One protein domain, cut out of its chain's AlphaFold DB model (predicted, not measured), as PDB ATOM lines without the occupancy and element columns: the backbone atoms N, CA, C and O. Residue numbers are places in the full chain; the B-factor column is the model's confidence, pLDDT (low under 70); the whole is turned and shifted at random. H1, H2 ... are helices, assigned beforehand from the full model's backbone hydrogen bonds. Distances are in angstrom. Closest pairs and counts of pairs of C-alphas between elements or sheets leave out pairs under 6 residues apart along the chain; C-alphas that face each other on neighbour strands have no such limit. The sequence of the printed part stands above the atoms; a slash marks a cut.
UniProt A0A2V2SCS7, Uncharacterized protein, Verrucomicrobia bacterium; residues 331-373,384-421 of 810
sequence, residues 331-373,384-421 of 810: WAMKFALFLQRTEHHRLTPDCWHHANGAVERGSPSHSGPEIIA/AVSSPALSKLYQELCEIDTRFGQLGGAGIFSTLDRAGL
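AT A GLANCE: This is residues 331 to 373 and 384 to 421 of the 810 residues of an uncharacterized protein of Verrucomicrobia bacterium (UniProt A0A2V2SCS7). A long helix, H3, forms the spine, with H1 alongside it running back the opposite way, H2 crossing its first part and short H4 making a corner at its last end. From H2 a stretch with no named element, residues 363 to 373, leads to the cut. The printed part has 81 residues with four named helices, H1 to H4 in chain order, and no named strand: all helix. It is loose, with a radius of gyration of the C-alphas of 15.2 A and spans of 49 by 24 by 19 A.

HOW THE PARTS SIT: H1, residues 331 to 344, touches the hub H3, residues 387 to 404, at a shallow tilt of 30 degrees, opposite ways; their closest C-alphas, those of Phe 338 and Leu 397, are 6.2 A apart. H2, residues 349 to 362, touches residues 387 to 394 of H3 alone, only just about perpendicular at 71 degrees, with the C-alphas of Ala 355 and Leu 390 closest at 4.8 A. H4, residues 412 to 418, touches residues 400 to 404 of H3 alone, at a steep tilt of 53 degrees; its closest pair is the C-alphas of Phe 404 and Ile 412, 4.7 A. H2 and H4 are apart, while H1 and H4 are near each other, with 5 pairs of C-alphas within 10 A. In H1, H3 and H4 every O i to N i+4 pair is within hydrogen-bond range; in H2 2 of 10 are, beside 7 of 11 O i to N i+3 pairs.

IN THESE COORDINATES: H1 begins at C-alpha 331, (80.087, 122.219, 50.785), and is 19.7 A long. H2 measures 20.8 A and H3 25.7 A. H4 ends at C-alpha 418, (72.846, 104.941, 50.571).

THE WHOLE: The C-alphas farthest apart, those of Pro 369 and Gly 420, are 50.0 A apart. Residues 374 to 383 are not printed, and C-alphas 373 and 384 are 20.8 A apart across this cut, in the link from H2 to H3. The link from H1 to H2 is tight, that from H3 to H4 short. Residues 353 to 373 and 384 to 387 have pLDDT under 70.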
ATOM      1  N   TRP A 331      78.877 121.635  50.222       98.12
ATOM      2  CA  TRP A 331      80.087 122.219  50.785       98.12
ATOM      3  C   TRP A 331      80.292 121.817  52.249       98.12
ATOM      4  O   TRP A 331      81.411 121.505  52.647       98.12
ATOM      5  N   ALA A 332      79.223 121.745  53.043       98.25
ATOM      6  CA  ALA A 332      79.310 121.386  54.453       98.25
ATOM      7  C   ALA A 332      79.616 119.890  54.639       98.25
ATOM      8  O   ALA A 332      80.404 119.531  55.515       98.25
ATOM      9  N   MET A 333      79.069 119.023  53.774       98.19
ATOM     10  CA  MET A 333      79.428 117.600  53.724       98.19
ATOM     11  C   MET A 333      80.915 117.420  53.405       98.19
ATOM     12  O   MET A 333      81.625 116.719  54.128       98.19
ATOM     13  N   LYS A 334      81.411 118.069  52.339       97.38
ATOM     14  CA  LYS A 334      82.832 118.009  51.963       97.38
ATOM     15  C   LYS A 334      83.727 118.582  53.053       97.38
ATOM     16  O   LYS A 334      84.748 117.975  53.368       97.38
ATOM     17  N   PHE A 335      83.332 119.695  53.669       97.25
ATOM     18  CA  PHE A 335      84.075 120.296  54.771       97.25
ATOM     19  C   PHE A 335      84.222 119.318  55.940       97.25
ATOM     20  O   PHE A 335      85.334 119.097  56.415       97.25
ATOM     21  N   ALA A 336      83.138 118.647  56.347       96.81
ATOM     22  CA  ALA A 336      83.187 117.620  57.385       96.81
ATOM     23  C   ALA A 336      84.123 116.452  57.012       96.81
ATOM     24  O   ALA A 336      84.926 116.022  57.841       96.81
ATOM     25  N   LEU A 337      84.085 115.982  55.758       96.75
ATOM     26  CA  LEU A 337      84.990 114.935  55.264       96.75
ATOM     27  C   LEU A 337      86.459 115.382  55.269       96.75
ATOM     28  O   LEU A 337      87.336 114.601  55.643       96.75
ATOM     29  N   PHE A 338      86.742 116.624  54.876       95.56
ATOM     30  CA  PHE A 338      88.093 117.183  54.892       95.56
ATOM     31  C   PHE A 338      88.625 117.313  56.317       95.56
ATOM     32  O   PHE A 338      89.758 116.908  56.585       95.56
ATOM     33  N   LEU A 339      87.809 117.825  57.242       94.44
ATOM     34  CA  LEU A 339      88.154 117.911  58.660       94.44
ATOM     35  C   LEU A 339      88.452 116.524  59.236       94.44
ATOM     36  O   LEU A 339      89.527 116.315  59.794       94.44
ATOM     37  N   GLN A 340      87.565 115.552  59.007       94.62
ATOM     38  CA  GLN A 340      87.746 114.172  59.459       94.62
ATOM     39  C   GLN A 340      89.019 113.539  58.877       94.62
ATOM     40  O   GLN A 340      89.769 112.862  59.583       94.62
ATOM     41  N   ARG A 341      89.292 113.758  57.584       94.38
ATOM     42  CA  ARG A 341      90.497 113.233  56.932       94.38
ATOM     43  C   ARG A 341      91.764 113.855  57.510       94.38
ATOM     44  O   ARG A 341      92.753 113.157  57.712       94.38
ATOM     45  N   THR A 342      91.719 115.144  57.816       91.44
ATOM     46  CA  THR A 342      92.830 115.885  58.424       91.44
ATOM     47  C   THR A 342      93.110 115.393  59.843       91.44
ATOM     48  O   THR A 342      94.260 115.100  60.180       91.44
ATOM     49  N   GLU A 343      92.061 115.189  60.639       92.44
ATOM     50  CA  GLU A 343      92.152 114.624  61.987       92.44
ATOM     51  C   GLU A 343      92.691 113.185  61.977       92.44
ATOM     52  O   GLU A 343      93.514 112.827  62.819       92.44
ATOM     53  N   HIS A 344      92.317 112.367  60.986       91.12
ATOM     54  CA  HIS A 344      92.862 111.015  60.814       91.12
ATOM     55  C   HIS A 344      94.395 111.017  60.654       91.12
ATOM     56  O   HIS A 344      95.076 110.119  61.155       91.12
ATOM     57  N   HIS A 345      94.961 112.047  60.018       86.25
ATOM     58  CA  HIS A 345      96.415 112.259  59.942       86.25
ATOM     59  C   HIS A 345      97.010 112.944  61.181       86.25
ATOM     60  O   HIS A 345      98.216 113.176  61.226       86.25
ATOM     61  N   ARG A 346      96.195 113.220  62.209       87.06
ATOM     62  CA  ARG A 346      96.546 113.946  63.443       87.06
ATOM     63  C   ARG A 346      97.049 115.365  63.167       87.06
ATOM     64  O   ARG A 346      97.979 115.840  63.818       87.06
ATOM     65  N   LEU A 347      96.444 116.016  62.177       85.44
ATOM     66  CA  LEU A 347      96.745 117.384  61.770       85.44
ATOM     67  C   LEU A 347      95.563 118.310  62.073       85.44
ATOM     68  O   LEU A 347      94.452 117.852  62.336       85.44
ATOM     69  N   THR A 348      95.809 119.619  62.037       84.00
ATOM     70  CA  THR A 348      94.772 120.653  62.153       84.00
ATOM     71  C   THR A 348      94.512 121.296  60.788       84.00
ATOM     72  O   THR A 348      95.418 121.305  59.956       84.00
ATOM     73  N   PRO A 349      93.325 121.876  60.532       80.06
ATOM     74  CA  PRO A 349      93.015 122.536  59.254       80.06
ATOM     75  C   PRO A 349      93.992 123.658  58.867       80.06
ATOM     76  O   PRO A 349      94.234 123.888  57.684       80.06
ATOM     77  N   ASP A 350      94.646 124.293  59.846       75.56
ATOM     78  CA  ASP A 350      95.721 125.267  59.609       75.56
ATOM     79  C   ASP A 350      96.864 124.686  58.756       75.56
ATOM     80  O   ASP A 350      97.556 125.412  58.040       75.56
ATOM     81  N   CYS A 351      97.047 123.359  58.771       71.00
ATOM     82  CA  CYS A 351      98.060 122.686  57.972       71.00
ATOM     83  C   CYS A 351      97.742 122.643  56.472       71.00
ATOM     84  O   CYS A 351      98.655 122.367  55.692       71.00
ATOM     85  N   TRP A 352      96.500 122.896  56.039       74.38
ATOM     86  CA  TRP A 352      96.141 122.891  54.614       74.38
ATOM     87  C   TRP A 352      96.984 123.912  53.842       74.38
ATOM     88  O   TRP A 352      97.591 123.568  52.828       74.38
ATOM     89  N   HIS A 353      97.207 125.089  54.432       64.69
ATOM     90  CA  HIS A 353      98.077 126.147  53.913       64.69
ATOM     91  C   HIS A 353      99.554 125.698  53.784       64.69
ATOM     92  O   HIS A 353     100.313 126.269  53.001       64.69
ATOM     93  N   HIS A 354      99.981 124.657  54.515       56.16
ATOM     94  CA  HIS A 354     101.321 124.055  54.432       56.16
ATOM     95  C   HIS A 354     101.414 122.867  53.462       56.16
ATOM     96  O   HIS A 354     102.526 122.475  53.091       56.16
ATOM     97  N   ALA A 355     100.280 122.302  53.043       51.12
ATOM     98  CA  ALA A 355     100.228 121.127  52.180       51.12
ATOM     99  C   ALA A 355     100.662 121.431  50.736       51.12
ATOM    100  O   ALA A 355     101.347 120.611  50.124       51.12
ATOM    101  N   ASN A 356     100.403 122.653  50.253       46.06
ATOM    102  CA  ASN A 356     100.852 123.114  48.936       46.06
ATOM    103  C   ASN A 356     102.393 123.083  48.810       46.06
ATOM    104  O   ASN A 356     102.957 122.512  47.878       46.06
ATOM    105  N   GLY A 357     103.102 123.556  49.843       44.25
ATOM    106  CA  GLY A 357     104.569 123.558  49.856       44.25
ATOM    107  C   GLY A 357     105.214 122.168  49.963       44.25
ATOM    108  O   GLY A 357     106.423 122.045  49.782       44.25
ATOM    109  N   ALA A 358     104.465 121.115  50.300       38.56
ATOM    110  CA  ALA A 358     104.988 119.752  50.411       38.56
ATOM    111  C   ALA A 358     104.933 118.978  49.082       38.56
ATOM    112  O   ALA A 358     105.781 118.118  48.836       38.56
ATOM    113  N   VAL A 359     103.981 119.305  48.204       40.81
ATOM    114  CA  VAL A 359     103.867 118.733  46.852       40.81
ATOM    115  C   VAL A 359     104.968 119.277  45.933       40.81
ATOM    116  O   VAL A 359     105.568 118.503  45.190       40.81
ATOM    117  N   GLU A 360     105.357 120.547  46.087       40.00
ATOM    118  CA  GLU A 360     106.525 121.126  45.397       40.00
ATOM    119  C   GLU A 360     107.866 120.534  45.874       40.00
ATOM    120  O   GLU A 360     108.819 120.426  45.110       40.00
ATOM    121  N   ARG A 361     107.954 120.085  47.135       37.03
ATOM    122  CA  ARG A 361     109.193 119.524  47.714       37.03
ATOM    123  C   ARG A 361     109.381 118.016  47.491       37.03
ATOM    124  O   ARG A 361     110.475 117.513  47.736       37.03
ATOM    125  N   GLY A 362     108.338 117.297  47.072       29.86
ATOM    126  CA  GLY A 362     108.337 115.832  46.932       29.86
ATOM    127  C   GLY A 362     108.414 115.304  45.497       29.86
ATOM    128  O   GLY A 362     108.600 114.104  45.308       29.86
ATOM    129  N   SER A 363     108.292 116.170  44.490       26.92
ATOM    130  CA  SER A 363     108.504 115.813  43.087       26.92
ATOM    131  C   SER A 363     109.949 116.155  42.701       26.92
ATOM    132  O   SER A 363     110.385 117.278  42.961       26.92
ATOM    133  N   PRO A 364     110.739 115.258  42.076       30.02
ATOM    134  CA  PRO A 364     112.039 115.611  41.508       30.02
ATOM    135  C   PRO A 364     111.836 116.409  40.210       30.02
ATOM    136  O   PRO A 364     112.229 115.998  39.128       30.02
ATOM    137  N   SER A 365     111.131 117.528  40.309       36.66
ATOM    138  CA  SER A 365     110.975 118.601  39.334       36.66
ATOM    139  C   SER A 365     109.992 119.601  39.952       36.66
ATOM    140  O   SER A 365     108.978 119.177  40.489       36.66
ATOM    141  N   HIS A 366     110.245 120.903  39.785       34.88
ATOM    142  CA  HIS A 366     109.381 122.043  40.168       34.88
ATOM    143  C   HIS A 366     109.598 122.661  41.566       34.88
ATOM    144  O   HIS A 366     108.853 122.406  42.497       34.88
ATOM    145  N   SER A 367     110.573 123.575  41.651       31.70
ATOM    146  CA  SER A 367     110.404 124.922  42.239       31.70
ATOM    147  C   SER A 367     111.688 125.739  42.006       31.70
ATOM    148  O   SER A 367     112.784 125.238  42.273       31.70
ATOM    149  N   GLY A 368     111.564 126.951  41.457       29.72
ATOM    150  CA  GLY A 368     112.652 127.929  41.313       29.72
ATOM    151  C   GLY A 368     112.874 128.767  42.591       29.72
ATOM    152  O   GLY A 368     112.089 128.665  43.534       29.72
ATOM    153  N   PRO A 369     113.937 129.595  42.661       28.69
ATOM    154  CA  PRO A 369     114.416 130.216  43.907       28.69
ATOM    155  C   PRO A 369     113.571 131.370  44.481       28.69
ATOM    156  O   PRO A 369     113.872 131.840  45.577       28.69
ATOM    157  N   GLU A 370     112.530 131.848  43.795       32.94
ATOM    158  CA  GLU A 370     111.872 133.119  44.156       32.94
ATOM    159  C   GLU A 370     110.738 132.981  45.193       32.94
ATOM    160  O   GLU A 370     110.505 133.901  45.975       32.94
ATOM    161  N   ILE A 371     110.140 131.794  45.352       31.55
ATOM    162  CA  ILE A 371     109.147 131.515  46.418       31.55
ATOM    163  C   ILE A 371     109.832 131.306  47.788       31.55
ATOM    164  O   ILE A 371     109.253 131.545  48.852       31.55
ATOM    165  N   ILE A 372     111.123 130.953  47.787       32.25
ATOM    166  CA  ILE A 372     111.920 130.749  49.008       32.25
ATOM    167  C   ILE A 372     112.157 132.077  49.755       32.25
ATOM    168  O   ILE A 372     112.370 132.069  50.970       32.25
ATOM    169  N   ALA A 373     112.085 133.223  49.068       27.48
ATOM    170  CA  ALA A 373     112.240 134.536  49.691       27.48
ATOM    171  C   ALA A 373     110.961 135.010  50.409       27.48
ATOM    172  O   ALA A 373     111.059 135.560  51.506       27.48
ATOM    173  N   ALA A 384     105.889 120.921  63.368       39.03
ATOM    174  CA  ALA A 384     106.821 119.794  63.383       39.03
ATOM    175  C   ALA A 384     106.263 118.573  62.613       39.03
ATOM    176  O   ALA A 384     106.256 117.456  63.122       39.03
ATOM    177  N   VAL A 385     105.735 118.788  61.405       49.84
ATOM    178  CA  VAL A 385     105.052 117.769  60.590       49.84
ATOM    179  C   VAL A 385     105.886 117.469  59.344       49.84
ATOM    180  O   VAL A 385     106.391 118.378  58.687       49.84
ATOM    181  N   SER A 386     106.057 116.187  59.012       55.00
ATOM    182  CA  SER A 386     106.874 115.756  57.875       55.00
ATOM    183  C   SER A 386     106.199 116.060  56.524       55.00
ATOM    184  O   SER A 386     104.996 115.863  56.352       55.00
ATOM    185  N   SER A 387     106.987 116.503  55.534       63.88
ATOM    186  CA  SER A 387     106.518 116.810  54.165       63.88
ATOM    187  C   SER A 387     105.685 115.682  53.518       63.88
ATOM    188  O   SER A 387     104.659 115.993  52.925       63.88
ATOM    189  N   PRO A 388     106.028 114.381  53.651       74.00
ATOM    190  CA  PRO A 388     105.251 113.308  53.020       74.00
ATOM    191  C   PRO A 388     103.815 113.169  53.543       74.00
ATOM    192  O   PRO A 388     102.919 112.831  52.773       74.00
ATOM    193  N   ALA A 389     103.579 113.436  54.834       73.12
ATOM    194  CA  ALA A 389     102.239 113.361  55.420       73.12
ATOM    195  C   ALA A 389     101.327 114.468  54.871       73.12
ATOM    196  O   ALA A 389     100.170 114.216  54.546       73.12
ATOM    197  N   LEU A 390     101.877 115.672  54.691       74.00
ATOM    198  CA  LEU A 390     101.172 116.806  54.100       74.00
ATOM    199  C   LEU A 390     100.847 116.582  52.615       74.00
ATOM    200  O   LEU A 390      99.718 116.835  52.202       74.00
ATOM    201  N   SER A 391     101.791 116.051  51.827       75.31
ATOM    202  CA  SER A 391     101.542 115.709  50.417       75.31
ATOM    203  C   SER A 391     100.471 114.626  50.274       75.31
ATOM    204  O   SER A 391      99.614 114.718  49.399       75.31
ATOM    205  N   LYS A 392     100.497 113.611  51.149       85.19
ATOM    206  CA  LYS A 392      99.485 112.552  51.167       85.19
ATOM    207  C   LYS A 392      98.107 113.093  51.541       85.19
ATOM    208  O   LYS A 392      97.138 112.766  50.866       85.19
ATOM    209  N   LEU A 393      98.023 113.939  52.571       87.00
ATOM    210  CA  LEU A 393      96.772 114.600  52.938       87.00
ATOM    211  C   LEU A 393      96.216 115.394  51.751       87.00
ATOM    212  O   LEU A 393      95.057 115.206  51.409       87.00
ATOM    213  N   TYR A 394      97.034 116.216  51.087       84.44
ATOM    214  CA  TYR A 394      96.595 116.990  49.922       84.44
ATOM    215  C   TYR A 394      95.988 116.110  48.824       84.44
ATOM    216  O   TYR A 394      94.877 116.373  48.370       84.44
ATOM    217  N   GLN A 395      96.679 115.029  48.448       86.12
ATOM    218  CA  GLN A 395      96.183 114.081  47.448       86.12
ATOM    219  C   GLN A 395      94.839 113.468  47.856       86.12
ATOM    220  O   GLN A 395      93.931 113.385  47.033       86.12
ATOM    221  N   GLU A 396      94.688 113.086  49.126       92.00
ATOM    222  CA  GLU A 396      93.436 112.530  49.644       92.00
ATOM    223  C   GLU A 396      92.306 113.572  49.679       92.00
ATOM    224  O   GLU A 396      91.158 113.219  49.419       92.00
ATOM    225  N   LEU A 397      92.595 114.851  49.950       91.69
ATOM    226  CA  LEU A 397      91.592 115.921  49.890       91.69
ATOM    227  C   LEU A 397      91.137 116.187  48.444       91.69
ATOM    228  O   LEU A 397      89.934 116.250  48.197       91.69
ATOM    229  N   CYS A 398      92.064 116.260  47.480       89.50
ATOM    230  CA  CYS A 398      91.745 116.362  46.049       89.50
ATOM    231  C   CYS A 398      90.936 115.156  45.551       89.50
ATOM    232  O   CYS A 398      90.000 115.312  44.763       89.50
ATOM    233  N   GLU A 399      91.270 113.947  46.020       91.00
ATOM    234  CA  GLU A 399      90.504 112.746  45.700       91.00
ATOM    235  C   GLU A 399      89.088 112.828  46.283       91.00
ATOM    236  O   GLU A 399      88.133 112.537  45.565       91.00
ATOM    237  N   ILE A 400      88.933 113.253  47.544       94.12
ATOM    238  CA  ILE A 400      87.609 113.444  48.152       94.12
ATOM    239  C   ILE A 400      86.796 114.455  47.342       94.12
ATOM    240  O   ILE A 400      85.654 114.154  47.012       94.12
ATOM    241  N   ASP A 401      87.369 115.607  46.986       92.69
ATOM    242  CA  ASP A 401      86.672 116.644  46.217       92.69
ATOM    243  C   ASP A 401      86.191 116.127  44.853       92.69
ATOM    244  O   ASP A 401      85.017 116.244  44.501       92.69
ATOM    245  N   THR A 402      87.086 115.457  44.121       90.12
ATOM    246  CA  THR A 402      86.806 114.905  42.789       90.12
ATOM    247  C   THR A 402      85.777 113.774  42.850       90.12
ATOM    248  O   THR A 402      84.838 113.721  42.055       90.12
ATOM    249  N   ARG A 403      85.931 112.849  43.808       93.81
ATOM    250  CA  ARG A 403      85.078 111.655  43.930       93.81
ATOM    251  C   ARG A 403      83.778 111.910  44.682       93.81
ATOM    252  O   ARG A 403      82.922 111.021  44.706       93.81
ATOM    253  N   PHE A 404      83.603 113.096  45.266       96.62
ATOM    254  CA  PHE A 404      82.358 113.498  45.912       96.62
ATOM    255  C   PHE A 404      81.174 113.363  44.957       96.62
ATOM    256  O   PHE A 404      80.268 112.574  45.225       96.62
ATOM    257  N   GLY A 405      81.256 114.040  43.810       95.12
ATOM    258  CA  GLY A 405      80.257 114.007  42.740       95.12
ATOM    259  C   GLY A 405      80.501 112.938  41.673       95.12
ATOM    260  O   GLY A 405      80.008 113.071  40.556       95.12
ATOM    261  N   GLN A 406      81.290 111.893  41.955       95.62
ATOM    262  CA  GLN A 406      81.477 110.800  40.996       95.62
ATOM    263  C   GLN A 406      80.138 110.091  40.741       95.62
ATOM    264  O   GLN A 406      79.489 109.610  41.674       95.62
ATOM    265  N   LEU A 407      79.748 109.983  39.471       95.38
ATOM    266  CA  LEU A 407      78.509 109.323  39.081       95.38
ATOM    267  C   LEU A 407      78.572 107.810  39.323       95.38
ATOM    268  O   LEU A 407      79.621 107.165  39.245       95.38
ATOM    269  N   GLY A 408      77.402 107.226  39.579       89.12
ATOM    270  CA  GLY A 408      77.251 105.800  39.846       89.12
ATOM    271  C   GLY A 408      77.475 105.417  41.312       89.12
ATOM    272  O   GLY A 408      77.535 106.248  42.219       89.12
ATOM    273  N   GLY A 409      77.545 104.108  41.560       85.69
ATOM    274  CA  GLY A 409      77.516 103.555  42.916       85.69
ATOM    275  C   GLY A 409      78.799 103.730  43.729       85.69
ATOM    276  O   GLY A 409      78.750 103.490  44.931       85.69
ATOM    277  N   ALA A 410      79.916 104.110  43.105       88.00
ATOM    278  CA  ALA A 410      81.227 104.216  43.750       88.00
ATOM    279  C   ALA A 410      81.589 105.646  44.202       88.00
ATOM    280  O   ALA A 410      82.638 105.833  44.819       88.00
ATOM    281  N   GLY A 411      80.746 106.641  43.900       94.56
ATOM    282  CA  GLY A 411      80.938 108.015  44.362       94.56
ATOM    283  C   GLY A 411      80.702 108.174  45.861       94.56
ATOM    284  O   GLY A 411      79.924 107.427  46.470       94.56
ATOM    285  N   ILE A 412      81.381 109.150  46.468       97.19
ATOM    286  CA  ILE A 412      81.303 109.382  47.917       97.19
ATOM    287  C   ILE A 412      79.900 109.866  48.292       97.19
ATOM    288  O   ILE A 412      79.312 109.286  49.202       97.19
ATOM    289  N   PHE A 413      79.317 110.829  47.564       97.38
ATOM    290  CA  PHE A 413      77.951 111.301  47.824       97.38
ATOM    291  C   PHE A 413      76.935 110.148  47.760       97.38
ATOM    292  O   PHE A 413      76.223 109.894  48.729       97.38
ATOM    293  N   SER A 414      76.950 109.360  46.677       95.25
ATOM    294  CA  SER A 414      76.095 108.170  46.514       95.25
ATOM    295  C   SER A 414      76.263 107.149  47.646       95.25
ATOM    296  O   SER A 414      75.318 106.456  48.026       95.25
ATOM    297  N   THR A 415      77.478 107.019  48.185       96.62
ATOM    298  CA  THR A 415      77.773 106.101  49.291       96.62
ATOM    299  C   THR A 415      77.222 106.619  50.616       96.62
ATOM    300  O   THR A 415      76.611 105.841  51.348       96.62
ATOM    301  N   LEU A 416      77.379 107.915  50.897       96.56
ATOM    302  CA  LEU A 416      76.809 108.564  52.079       96.56
ATOM    303  C   LEU A 416      75.276 108.523  52.061       96.56
ATOM    304  O   LEU A 416      74.662 108.201  53.079       96.56
ATOM    305  N   ASP A 417      74.663 108.794  50.905       95.12
ATOM    306  CA  ASP A 417      73.207 108.772  50.732       95.12
ATOM    307  C   ASP A 417      72.638 107.368  50.966       95.12
ATOM    308  O   ASP A 417      71.718 107.180  51.762       95.12
ATOM    309  N   ARG A 418      73.249 106.341  50.365       94.88
ATOM    310  CA  ARG A 418      72.846 104.941  50.571       94.88
ATOM    311  C   ARG A 418      73.042 104.464  52.013       94.88
ATOM    312  O   ARG A 418      72.299 103.595  52.460       94.88
ATOM    313  N   ALA A 419      74.021 105.015  52.728       95.75
ATOM    314  CA  ALA A 419      74.224 104.759  54.153       95.75
ATOM    315  C   ALA A 419      73.248 105.543  55.056       95.75
ATOM    316  O   ALA A 419      73.240 105.326  56.265       95.75
ATOM    317  N   GLY A 420      72.434 106.445  54.495       95.50
ATOM    318  CA  GLY A 420      71.481 107.273  55.235       95.50
ATOM    319  C   GLY A 420      72.108 108.446  55.994       95.50
ATOM    320  O   GLY A 420      71.421 109.081  56.786       95.50
ATOM    321  N   LEU A 421      73.390 108.754  55.765       95.88
ATOM    322  CA  LEU A 421      74.124 109.793  56.505       95.88
ATOM    323  C   LEU A 421      73.787 111.219  56.049       95.88
ATOM    324  O   LEU A 421      74.005 112.173  56.787       95.88
TER     325      LEU A 421